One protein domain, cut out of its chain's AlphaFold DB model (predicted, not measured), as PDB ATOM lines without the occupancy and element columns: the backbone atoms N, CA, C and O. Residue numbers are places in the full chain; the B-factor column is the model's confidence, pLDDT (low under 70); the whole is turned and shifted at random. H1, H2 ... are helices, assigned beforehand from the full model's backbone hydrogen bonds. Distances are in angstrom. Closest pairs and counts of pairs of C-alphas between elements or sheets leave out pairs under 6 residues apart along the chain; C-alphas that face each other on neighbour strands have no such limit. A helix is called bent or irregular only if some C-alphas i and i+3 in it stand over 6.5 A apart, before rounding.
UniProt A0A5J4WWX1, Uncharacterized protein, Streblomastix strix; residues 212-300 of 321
ATOM      1  N   ASN A 212     133.743 222.222 193.865       96.19
ATOM      2  CA  ASN A 212     134.052 221.088 194.750       96.19
ATOM      3  C   ASN A 212     132.885 220.634 195.649       96.19
ATOM      4  O   ASN A 212     133.112 220.066 196.714       96.19
ATOM      5  N   ASN A 213     131.643 220.825 195.192       95.31
ATOM      6  CA  ASN A 213     130.417 220.540 195.946       95.31
ATOM      7  C   ASN A 213     130.338 221.303 197.278       95.31
ATOM      8  O   ASN A 213     129.862 220.759 198.280       95.31
ATOM      9  N   TYR A 214     130.851 222.538 197.317       95.25
ATOM     10  CA  TYR A 214     130.863 223.342 198.539       95.25
ATOM     11  C   TYR A 214     129.453 223.541 199.117       95.25
ATOM     12  O   TYR A 214     129.308 223.625 200.332       95.25
ATOM     13  N   GLU A 215     128.407 223.507 198.281       94.50
ATOM     14  CA  GLU A 215     127.014 223.559 198.723       94.50
ATOM     15  C   GLU A 215     126.652 222.456 199.725       94.50
ATOM     16  O   GLU A 215     125.873 222.706 200.633       94.50
ATOM     17  N   LYS A 216     127.251 221.262 199.639       92.00
ATOM     18  CA  LYS A 216     126.948 220.160 200.568       92.00
ATOM     19  C   LYS A 216     127.431 220.447 201.989       92.00
ATOM     20  O   LYS A 216     126.733 220.123 202.946       92.00
ATOM     21  N   LYS A 217     128.570 221.140 202.127       90.12
ATOM     22  CA  LYS A 217     129.090 221.575 203.434       90.12
ATOM     23  C   LYS A 217     128.089 222.498 204.143       90.12
ATOM     24  O   LYS A 217     127.981 222.466 205.363       90.12
ATOM     25  N   LEU A 218     127.308 223.271 203.381       89.25
ATOM     26  CA  LEU A 218     126.340 224.234 203.918       89.25
ATOM     27  C   LEU A 218     125.125 223.576 204.600       89.25
ATOM     28  O   LEU A 218     124.406 224.249 205.333       89.25
ATOM     29  N   SER A 219     124.865 222.288 204.354       84.06
ATOM     30  CA  SER A 219     123.793 221.542 205.036       84.06
ATOM     31  C   SER A 219     124.245 220.797 206.290       84.06
ATOM     32  O   SER A 219     123.398 220.404 207.088       84.06
ATOM     33  N   GLU A 220     125.546 220.554 206.453       82.62
ATOM     34  CA  GLU A 220     126.059 219.616 207.462       82.62
ATOM     35  C   GLU A 220     126.285 220.267 208.832       82.62
ATOM     36  O   GLU A 220     126.162 219.599 209.858       82.62
ATOM     37  N   ASP A 221     126.583 221.565 208.863       81.56
ATOM     38  CA  ASP A 221     126.981 222.268 210.080       81.56
ATOM     39  C   ASP A 221     125.900 223.264 210.530       81.56
ATOM     40  O   ASP A 221     125.415 224.080 209.747       81.56
ATOM     41  N   ARG A 222     125.489 223.199 211.802       73.75
ATOM     42  CA  ARG A 222     124.537 224.168 212.377       73.75
ATOM     43  C   ARG A 222     125.202 225.494 212.744       73.75
ATOM     44  O   ARG A 222     124.524 226.514 212.689       73.75
ATOM     45  N   SER A 223     126.496 225.476 213.062       78.50
ATOM     46  CA  SER A 223     127.247 226.634 213.568       78.50
ATOM     47  C   SER A 223     127.580 227.674 212.493       78.50
ATOM     48  O   SER A 223     127.995 228.786 212.800       78.50
ATOM     49  N   ILE A 224     127.357 227.352 211.216       85.12
ATOM     50  CA  ILE A 224     127.656 228.256 210.094       85.12
ATOM     51  C   ILE A 224     126.565 229.302 209.832       85.12
ATOM     52  O   ILE A 224     126.748 230.159 208.971       85.12
ATOM     53  N   TRP A 225     125.413 229.232 210.509       89.88
ATOM     54  CA  TRP A 225     124.235 230.061 210.220       89.88
ATOM     55  C   TRP A 225     124.344 231.474 210.808       89.88
ATOM     56  O   TRP A 225     123.533 231.887 211.630       89.88
ATOM     57  N   SER A 226     125.344 232.225 210.347       94.06
ATOM     58  CA  SER A 226     125.560 233.637 210.670       94.06
ATOM     59  C   SER A 226     124.846 234.578 209.693       94.06
ATOM     60  O   SER A 226     124.393 234.179 208.610       94.06
ATOM     61  N   ILE A 227     124.804 235.874 210.017       95.94
ATOM     62  CA  ILE A 227     124.325 236.899 209.081       95.94
ATOM     63  C   ILE A 227     125.119 236.907 207.762       95.94
ATOM     64  O   ILE A 227     124.533 237.086 206.689       95.94
ATOM     65  N   GLY A 228     126.433 236.658 207.814       96.56
ATOM     66  CA  GLY A 228     127.293 236.530 206.637       96.56
ATOM     67  C   GLY A 228     126.859 235.376 205.735       96.56
ATOM     68  O   GLY A 228     126.697 235.554 204.526       96.56
ATOM     69  N   PHE A 229     126.558 234.214 206.319       96.94
ATOM     70  CA  PHE A 229     126.053 233.061 205.572       96.94
ATOM     71  C   PHE A 229     124.721 233.369 204.879       96.94
ATOM     72  O   PHE A 229     124.562 233.102 203.685       96.94
ATOM     73  N   LEU A 230     123.777 233.996 205.588       97.44
ATOM     74  CA  LEU A 230     122.488 234.386 205.009       97.44
ATOM     75  C   LEU A 230     122.662 235.376 203.850       97.44
ATOM     76  O   LEU A 230     122.020 235.229 202.811       97.44
ATOM     77  N   ARG A 231     123.567 236.355 203.975       97.81
ATOM     78  CA  ARG A 231     123.894 237.294 202.885       97.81
ATOM     79  C   ARG A 231     124.489 236.584 201.670       97.81
ATOM     80  O   ARG A 231     124.110 236.895 200.538       97.81
ATOM     81  N   PHE A 232     125.369 235.607 201.886       98.12
ATOM     82  CA  PHE A 232     125.905 234.763 200.820       98.12
ATOM     83  C   PHE A 232     124.788 233.995 200.094       98.12
ATOM     84  O   PHE A 232     124.675 234.090 198.868       98.12
ATOM     85  N   VAL A 233     123.924 233.292 200.835       98.06
ATOM     86  CA  VAL A 233     122.787 232.548 200.270       98.06
ATOM     87  C   VAL A 233     121.862 233.480 199.487       98.06
ATOM     88  O   VAL A 233     121.522 233.190 198.339       98.06
ATOM     89  N   ASN A 234     121.506 234.630 200.065       98.44
ATOM     90  CA  ASN A 234     120.680 235.642 199.410       98.44
ATOM     91  C   ASN A 234     121.304 236.128 198.094       98.44
ATOM     92  O   ASN A 234     120.615 236.229 197.077       98.44
ATOM     93  N   SER A 235     122.615 236.374 198.079       98.38
ATOM     94  CA  SER A 235     123.341 236.805 196.881       98.38
ATOM     95  C   SER A 235     123.287 235.748 195.772       98.38
ATOM     96  O   SER A 235     122.963 236.061 194.626       98.38
ATOM     97  N   VAL A 236     123.517 234.471 196.095       98.50
ATOM     98  CA  VAL A 236     123.427 233.395 195.093       98.50
ATOM     99  C   VAL A 236     122.000 233.228 194.571       98.50
ATOM    100  O   VAL A 236     121.797 233.143 193.359       98.50
ATOM    101  N   LEU A 237     120.999 233.225 195.453       98.50
ATOM    102  CA  LEU A 237     119.604 233.028 195.053       98.50
ATOM    103  C   LEU A 237     119.033 234.211 194.257       98.50
ATOM    104  O   LEU A 237     118.193 234.011 193.378       98.50
ATOM    105  N   SER A 238     119.482 235.436 194.539       98.06
ATOM    106  CA  SER A 238     118.977 236.650 193.889       98.06
ATOM    107  C   SER A 238     119.585 236.891 192.507       98.06
ATOM    108  O   SER A 238     118.843 237.171 191.562       98.06
ATOM    109  N   VAL A 239     120.912 236.773 192.366       98.06
ATOM    110  CA  VAL A 239     121.631 237.170 191.139       98.06
ATOM    111  C   VAL A 239     122.392 236.036 190.449       98.06
ATOM    112  O   VAL A 239     122.903 236.241 189.347       98.06
ATOM    113  N   GLY A 240     122.462 234.846 191.049       98.12
ATOM    114  CA  GLY A 240     123.163 233.703 190.466       98.12
ATOM    115  C   GLY A 240     122.498 233.131 189.218       98.12
ATOM    116  O   GLY A 240     121.353 233.447 188.881       98.12
ATOM    117  N   SER A 241     123.225 232.263 188.511       98.38
ATOM    118  CA  SER A 241     122.640 231.501 187.403       98.38
ATOM    119  C   SER A 241     121.601 230.498 187.917       98.38
ATOM    120  O   SER A 241     121.615 230.124 189.091       98.38
ATOM    121  N   GLU A 242     120.725 230.004 187.039       98.25
ATOM    122  CA  GLU A 242     119.769 228.947 187.403       98.25
ATOM    123  C   GLU A 242     120.473 227.690 187.933       98.25
ATOM    124  O   GLU A 242     119.983 227.051 188.859       98.25
ATOM    125  N   GLU A 243     121.662 227.362 187.418       98.12
ATOM    126  CA  GLU A 243     122.460 226.254 187.946       98.12
ATOM    127  C   GLU A 243     122.908 226.516 189.391       98.12
ATOM    128  O   GLU A 243     122.758 225.645 190.247       98.12
ATOM    129  N   ASN A 244     123.420 227.714 189.692       98.38
ATOM    130  CA  ASN A 244     123.864 228.053 191.048       98.38
ATOM    131  C   ASN A 244     122.682 228.096 192.031       98.38
ATOM    132  O   ASN A 244     122.784 227.569 193.140       98.38
ATOM    133  N   LYS A 245     121.541 228.656 191.607       98.44
ATOM    134  CA  LYS A 245     120.297 228.669 192.391       98.44
ATOM    135  C   LYS A 245     119.826 227.259 192.721       98.44
ATOM    136  O   LYS A 245     119.534 226.978 193.878       98.44
ATOM    137  N   ASN A 246     119.814 226.365 191.733       97.25
ATOM    138  CA  ASN A 246     119.380 224.980 191.914       97.25
ATOM    139  C   ASN A 246     120.345 224.148 192.772       97.25
ATOM    140  O   ASN A 246     119.913 223.172 193.378       97.25
ATOM    141  N   LYS A 247     121.625 224.535 192.869       97.38
ATOM    142  CA  LYS A 247     122.571 223.936 193.828       97.38
ATOM    143  C   LYS A 247     122.279 224.364 195.267       97.38
ATOM    144  O   LYS A 247     122.295 223.525 196.158       97.38
ATOM    145  N   ILE A 248     122.006 225.650 195.499       97.81
ATOM    146  CA  ILE A 248     121.838 226.200 196.856       97.81
ATOM    147  C   ILE A 248     120.427 226.004 197.410       97.81
ATOM    148  O   ILE A 248     120.283 225.629 198.571       97.81
ATOM    149  N   ALA A 249     119.386 226.245 196.610       97.56
ATOM    150  CA  ALA A 249     118.013 226.304 197.104       97.56
ATOM    151  C   ALA A 249     117.577 225.040 197.874       97.56
ATOM    152  O   ALA A 249     117.070 225.196 198.986       97.56
ATOM    153  N   PRO A 250     117.813 223.805 197.383       95.50
ATOM    154  CA  PRO A 250     117.408 222.597 198.105       95.50
ATOM    155  C   PRO A 250     118.140 222.421 199.439       95.50
ATOM    156  O   PRO A 250     117.533 222.007 200.423       95.50
ATOM    157  N   VAL A 251     119.427 222.781 199.481       95.44
ATOM    158  CA  VAL A 251     120.308 222.615 200.649       95.44
ATOM    159  C   VAL A 251     119.852 223.495 201.814       95.44
ATOM    160  O   VAL A 251     119.856 223.061 202.963       95.44
ATOM    161  N   VAL A 252     119.427 224.727 201.527       95.88
ATOM    162  CA  VAL A 252     119.077 225.709 202.566       95.88
ATOM    163  C   VAL A 252     117.580 225.741 202.895       95.88
ATOM    164  O   VAL A 252     117.209 226.280 203.937       95.88
ATOM    165  N   LYS A 253     116.708 225.152 202.055       95.31
ATOM    166  CA  LYS A 253     115.235 225.240 202.164       95.31
ATOM    167  C   LYS A 253     114.711 224.862 203.552       95.31
ATOM    168  O   LYS A 253     114.010 225.662 204.170       95.31
ATOM    169  N   LYS A 254     115.054 223.661 204.042       93.81
ATOM    170  CA  LYS A 254     114.572 223.129 205.335       93.81
ATOM    171  C   LYS A 254     114.933 224.077 206.478       93.81
ATOM    172  O   LYS A 254     114.076 224.463 207.264       93.81
ATOM    173  N   ARG A 255     116.186 224.524 206.511       94.06
ATOM    174  CA  ARG A 255     116.712 225.336 207.607       94.06
ATOM    175  C   ARG A 255     116.252 226.793 207.555       94.06
ATOM    176  O   ARG A 255     115.956 227.350 208.603       94.06
ATOM    177  N   VAL A 256     116.099 227.383 206.367       95.69
ATOM    178  CA  VAL A 256     115.443 228.695 206.221       95.69
ATOM    179  C   VAL A 256     114.000 228.620 206.714       95.69
ATOM    180  O   VAL A 256     113.568 229.521 207.423       95.69
ATOM    181  N   LYS A 257     113.263 227.547 206.384       94.88
ATOM    182  CA  LYS A 257     111.895 227.332 206.884       94.88
ATOM    183  C   LYS A 257     111.870 227.217 208.408       94.88
ATOM    184  O   LYS A 257     111.033 227.855 209.031       94.88
ATOM    185  N   ASP A 258     112.797 226.456 208.989       94.31
ATOM    186  CA  ASP A 258     112.921 226.318 210.442       94.31
ATOM    187  C   ASP A 258     113.229 227.649 211.129       94.31
ATOM    188  O   ASP A 258     112.524 228.018 212.052       94.31
ATOM    189  N   LEU A 259     114.239 228.390 210.670       95.56
ATOM    190  CA  LEU A 259     114.637 229.659 211.292       95.56
ATOM    191  C   LEU A 259     113.698 230.827 210.952       95.56
ATOM    192  O   LEU A 259     113.832 231.904 211.520       95.56
ATOM    193  N   SER A 260     112.754 230.643 210.023       95.56
ATOM    194  CA  SER A 260     111.682 231.621 209.777       95.56
ATOM    195  C   SER A 260     110.577 231.566 210.839       95.56
ATOM    196  O   SER A 260     109.716 232.444 210.850       95.56
ATOM    197  N   ASP A 261     110.564 230.529 211.678       97.12
ATOM    198  CA  ASP A 261     109.705 230.437 212.852       97.12
ATOM    199  C   ASP A 261     110.342 231.201 214.021       97.12
ATOM    200  O   ASP A 261     111.527 231.023 214.312       97.12
ATOM    201  N   ASP A 262     109.560 232.070 214.662       97.00
ATOM    202  CA  ASP A 262     110.075 232.999 215.673       97.00
ATOM    203  C   ASP A 262     110.614 232.268 216.910       97.00
ATOM    204  O   ASP A 262     111.681 232.633 217.399       97.00
ATOM    205  N   ASP A 263     109.944 231.200 217.358       97.56
ATOM    206  CA  ASP A 263     110.366 230.434 218.534       97.56
ATOM    207  C   ASP A 263     111.686 229.696 218.246       97.56
ATOM    208  O   ASP A 263     112.633 229.761 219.029       97.56
ATOM    209  N   LYS A 264     111.798 229.060 217.071       96.88
ATOM    210  CA  LYS A 264     113.041 228.385 216.649       96.88
ATOM    211  C   LYS A 264     114.211 229.349 216.459       96.88
ATOM    212  O   LYS A 264     115.357 228.965 216.702       96.88
ATOM    213  N   LEU A 265     113.952 230.562 215.968       96.62
ATOM    214  CA  LEU A 265     114.984 231.586 215.824       96.62
ATOM    215  C   LEU A 265     115.437 232.115 217.186       96.62
ATOM    216  O   LEU A 265     116.631 232.331 217.368       96.62
ATOM    217  N   ASP A 266     114.511 232.305 218.127       97.50
ATOM    218  CA  ASP A 266     114.831 232.726 219.491       97.50
ATOM    219  C   ASP A 266     115.686 231.676 220.215       97.50
ATOM    220  O   ASP A 266     116.717 232.033 220.792       97.50
ATOM    221  N   ASP A 267     115.329 230.391 220.106       96.56
ATOM    222  CA  ASP A 267     116.124 229.283 220.648       96.56
ATOM    223  C   ASP A 267     117.538 229.267 220.042       96.56
ATOM    224  O   ASP A 267     118.534 229.232 220.766       96.56
ATOM    225  N   PHE A 268     117.641 229.369 218.711       95.12
ATOM    226  CA  PHE A 268     118.928 229.413 218.011       95.12
ATOM    227  C   PHE A 268     119.778 230.623 218.425       95.12
ATOM    228  O   PHE A 268     120.968 230.482 218.696       95.12
ATOM    229  N   ALA A 269     119.175 231.812 218.509       96.00
ATOM    230  CA  ALA A 269     119.874 233.025 218.911       96.00
ATOM    231  C   ALA A 269     120.399 232.925 220.349       96.00
ATOM    232  O   ALA A 269     121.520 233.349 220.629       96.00
ATOM    233  N   GLN A 270     119.624 232.322 221.253       96.38
ATOM    234  CA  GLN A 270     120.061 232.074 222.621       96.38
ATOM    235  C   GLN A 270     121.216 231.060 222.685       96.38
ATOM    236  O   GLN A 270     122.157 231.274 223.454       96.38
ATOM    237  N   GLU A 271     121.154 229.973 221.909       95.19
ATOM    238  CA  GLU A 271     122.200 228.941 221.849       95.19
ATOM    239  C   GLU A 271     123.534 229.497 221.331       95.19
ATOM    240  O   GLU A 271     124.583 229.227 221.920       95.19
ATOM    241  N   GLU A 272     123.491 230.316 220.279       94.00
ATOM    242  CA  GLU A 272     124.677 230.885 219.623       94.00
ATOM    243  C   GLU A 272     125.140 232.218 220.247       94.00
ATOM    244  O   GLU A 272     126.164 232.777 219.855       94.00
ATOM    245  N   GLY A 273     124.415 232.738 221.245       95.12
ATOM    246  CA  GLY A 273     124.749 234.001 221.909       95.12
ATOM    247  C   GLY A 273     124.588 235.233 221.010       95.12
ATOM    248  O   GLY A 273     125.313 236.212 221.186       95.12
ATOM    249  N   ILE A 274     123.655 235.174 220.061       95.31
ATOM    250  CA  ILE A 274     123.324 236.242 219.114       95.31
ATOM    251  C   ILE A 274     122.512 237.320 219.839       95.31
ATOM    252  O   ILE A 274     121.553 237.019 220.554       95.31
ATOM    253  N   ASP A 275     122.888 238.586 219.662       96.69
ATOM    254  CA  ASP A 275     122.165 239.704 220.268       96.69
ATOM    255  C   ASP A 275     120.867 240.063 219.514       96.69
ATOM    256  O   ASP A 275     120.590 239.588 218.410       96.69
ATOM    257  N   ASP A 276     120.025 240.902 220.126       97.44
ATOM    258  CA  ASP A 276     118.726 241.273 219.550       97.44
ATOM    259  C   ASP A 276     118.845 242.042 218.218       97.44
ATOM    260  O   ASP A 276     117.931 241.971 217.391       97.44
ATOM    261  N   GLU A 277     119.942 242.779 218.001       97.44
ATOM    262  CA  GLU A 277     120.173 243.535 216.765       97.44
ATOM    263  C   GLU A 277     120.522 242.580 215.621       97.44
ATOM    264  O   GLU A 277     119.896 242.623 214.558       97.44
ATOM    265  N   GLU A 278     121.458 241.660 215.852       96.50
ATOM    266  CA  GLU A 278     121.833 240.643 214.876       96.50
ATOM    267  C   GLU A 278     120.668 239.687 214.582       96.50
ATOM    268  O   GLU A 278     120.381 239.414 213.412       96.50
ATOM    269  N   LYS A 279     119.906 239.266 215.600       97.31
ATOM    270  CA  LYS A 279     118.700 238.441 215.418       97.31
ATOM    271  C   LYS A 279     117.670 239.118 214.510       97.31
ATOM    272  O   LYS A 279     117.077 238.468 213.646       97.31
ATOM    273  N   LEU A 280     117.460 240.427 214.670       97.81
ATOM    274  CA  LEU A 280     116.545 241.185 213.815       97.81
ATOM    275  C   LEU A 280     117.021 241.193 212.355       97.81
ATOM    276  O   LEU A 280     116.224 240.937 211.451       97.81
ATOM    277  N   LEU A 281     118.320 241.413 212.127       96.75
ATOM    278  CA  LEU A 281     118.918 241.363 210.789       96.75
ATOM    279  C   LEU A 281     118.793 239.971 210.156       96.75
ATOM    280  O   LEU A 281     118.488 239.854 208.965       96.75
ATOM    281  N   MET A 282     118.988 238.911 210.944       97.62
ATOM    282  CA  MET A 282     118.785 237.538 210.485       97.62
ATOM    283  C   MET A 282     117.338 237.298 210.064       97.62
ATOM    284  O   MET A 282     117.106 236.767 208.978       97.62
ATOM    285  N   LYS A 283     116.362 237.736 210.868       98.06
ATOM    286  CA  LYS A 283     114.930 237.607 210.556       98.06
ATOM    287  C   LYS A 283     114.559 238.308 209.249       98.06
ATOM    288  O   LYS A 283     113.842 237.740 208.423       98.06
ATOM    289  N   GLU A 284     115.068 239.521 209.030       97.94
ATOM    290  CA  GLU A 284     114.869 240.250 207.772       97.94
ATOM    291  C   GLU A 284     115.441 239.475 206.579       97.94
ATOM    292  O   GLU A 284     114.745 239.274 205.579       97.94
ATOM    293  N   LYS A 285     116.670 238.959 206.699       97.88
ATOM    294  CA  LYS A 285     117.313 238.199 205.618       97.88
ATOM    295  C   LYS A 285     116.666 236.841 205.358       97.88
ATOM    296  O   LYS A 285     116.510 236.463 204.199       97.88
ATOM    297  N   LEU A 286     116.228 236.128 206.390       97.94
ATOM    298  CA  LEU A 286     115.496 234.864 206.248       97.94
ATOM    299  C   LEU A 286     114.193 235.054 205.470       97.94
ATOM    300  O   LEU A 286     113.863 234.234 204.614       97.94
ATOM    301  N   LYS A 287     113.494 236.172 205.695       98.25
ATOM    302  CA  LYS A 287     112.302 236.527 204.923       98.25
ATOM    303  C   LYS A 287     112.620 236.750 203.440       98.25
ATOM    304  O   LYS A 287     111.929 236.184 202.594       98.25
ATOM    305  N   GLU A 288     113.660 237.525 203.123       98.12
ATOM    306  CA  GLU A 288     114.108 237.742 201.735       98.12
ATOM    307  C   GLU A 288     114.434 236.411 201.038       98.12
ATOM    308  O   GLU A 288     113.954 236.135 199.935       98.12
ATOM    309  N   ILE A 289     115.195 235.547 201.716       98.06
ATOM    310  CA  ILE A 289     115.590 234.233 201.200       98.06
ATOM    311  C   ILE A 289     114.366 233.334 201.001       98.06
ATOM    312  O   ILE A 289     114.252 232.685 199.962       98.06
ATOM    313  N   SER A 290     113.428 233.314 201.948       97.44
ATOM    314  CA  SER A 290     112.188 232.538 201.848       97.44
ATOM    315  C   SER A 290     111.384 232.929 200.602       97.44
ATOM    316  O   SER A 290     110.972 232.064 199.828       97.44
ATOM    317  N   GLU A 291     111.245 234.227 200.318       97.81
ATOM    318  CA  GLU A 291     110.573 234.710 199.104       97.81
ATOM    319  C   GLU A 291     111.293 234.298 197.809       97.81
ATOM    320  O   GLU A 291     110.635 234.030 196.796       97.81
ATOM    321  N   LEU A 292     112.629 234.242 197.811       98.00
ATOM    322  CA  LEU A 292     113.416 233.753 196.674       98.00
ATOM    323  C   LEU A 292     113.248 232.243 196.480       98.00
ATOM    324  O   LEU A 292     113.026 231.798 195.354       98.00
ATOM    325  N   LEU A 293     113.286 231.462 197.561       97.38
ATOM    326  CA  LEU A 293     113.103 230.011 197.515       97.38
ATOM    327  C   LEU A 293     111.745 229.639 196.920       97.38
ATOM    328  O   LEU A 293     111.692 228.818 196.008       97.38
ATOM    329  N   LYS A 294     110.664 230.309 197.332       96.44
ATOM    330  CA  LYS A 294     109.320 230.082 196.769       96.44
ATOM    331  C   LYS A 294     109.264 230.252 195.254       96.44
ATOM    332  O   LYS A 294     108.541 229.529 194.576       96.44
ATOM    333  N   LYS A 295     110.041 231.189 194.703       96.94
ATOM    334  CA  LYS A 295     110.115 231.423 193.251       96.94
ATOM    335  C   LYS A 295     110.920 230.350 192.519       96.94
ATOM    336  O   LYS A 295     110.641 230.106 191.351       96.94
ATOM    337  N   ILE A 296     111.922 229.762 193.173       96.50
ATOM    338  CA  ILE A 296     112.866 228.814 192.561       96.50
ATOM    339  C   ILE A 296     112.347 227.378 192.665       96.50
ATOM    340  O   ILE A 296     112.308 226.670 191.664       96.50
ATOM    341  N   VAL A 297     111.940 226.952 193.865       94.94
ATOM    342  CA  VAL A 297     111.523 225.566 194.144       94.94
ATOM    343  C   VAL A 297     110.011 225.394 194.307       94.94
ATOM    344  O   VAL A 297     109.547 224.263 194.326       94.94
ATOM    345  N   GLY A 298     109.236 226.480 194.384       90.94
ATOM    346  CA  GLY A 298     107.791 226.432 194.632       90.94
ATOM    347  C   GLY A 298     107.413 226.385 196.119       90.94
ATOM    348  O   GLY A 298     108.250 226.150 196.994       90.94
ATOM    349  N   ASP A 299     106.130 226.631 196.407       83.25
ATOM    350  CA  ASP A 299     105.513 226.435 197.728       83.25
ATOM    351  C   ASP A 299     105.138 224.948 197.892       83.25
ATOM    352  O   ASP A 299     103.969 224.568 197.839       83.25
ATOM    353  N   ASP A 300     106.132 224.074 198.047       66.25
ATOM    354  CA  ASP A 300     105.860 222.683 198.421       66.25
ATOM    355  C   ASP A 300     105.638 222.601 199.938       66.25
ATOM    356  O   ASP A 300     106.529 222.244 200.708       66.25
TER     357      ASP A 300
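What this domain is: This is residues 212 to 300 of the 321 residues of an uncharacterized protein of Streblomastix strix (UniProt A0A5J4WWX1). Three helices, H2, H3 and H5, make the core, their centres set as a triangle: H2 and H5 lie side by side and run the same way, while the kinked H3 runs opposite to both at steeper angles. The short H1 packs on H3 away from H5, and H4 turns off across one end, after the last residues of H3. The printed part has 89 residues with five named helices in the order H1, H2, H3, H4, H5 and no named strand, and its class is all helix. It is compact, with a radius of gyration of the C-alphas of 12.6 A, and the C-alphas span 35 by 27 by 21 A.

How they stand to each other: H1, residues 212 to 220, touches residues 247 to 252 of H3, which is residues 242 to 259; the closest C-alphas are those of Ser 219 and Val 251, 5.7 A apart. The two run the same way at a shallow tilt of 12 degrees. H2, residues 227 to 239, is apart from H1 and forms a helical hairpin with H3, running opposite ways at a steep tilt of 41 degrees. Their closest C-alphas, those of Leu 237 and Lys 245, are 5.2 A apart. H3 is the hub, touching four other helices. It touches H4, residues 262 to 272, only at the corner, about perpendicular at 87 degrees, with the C-alphas of Leu 259 and Leu 265 closest at 4.9 A. H5, residues 276 to 297, touches H3 at a steep tilt of 49 degrees, opposite ways; the closest C-alphas are those of Ala 249 and Leu 293, 6.2 A apart. H5 touches H2 at a shallow tilt of 27 degrees, the same way, with the C-alphas of Asn 234 and Ile 289 closest at 5.6 A. H4 and H5 are close but not clearly touching, the C-alphas of Ala 269 and Lys 279 being closest at 6.6 A. Every O i to N i+4 pair is within hydrogen-bond range in H2 and H4, against 10 of 14 in H3, 17 of 18 in H5 and 0 of 5 in H1, where 5 of 6 O i to N i+3 pairs are within range.

Where its parts are: H1 begins at C-alpha 212 (134.052, 221.088, 194.750) and is irregular, with C-alphas 212 and 215 8.5 A apart. H2 measures 18.1 A from first to last C-alpha. H3 measures 24.4 A and has a kink of 54 degrees near residue 252; it is irregular, with C-alphas 251 and 254 7.4 A apart. H4 measures 15.3 A and begins at C-alpha 262 (110.075, 232.999, 215.673). H5, the longest, measures 30.7 A and ends at C-alpha 297 (111.523, 225.566, 194.144).

The domain as a whole: The C-alphas farthest apart, those of Asn 212 and Asp 276, are 35.5 A from each other. The printed part has no cut and no long link: H1 to H2 is short, and the other three links are tight. The mean pLDDT of the printed part is 94.9, and residue 300 is under 70.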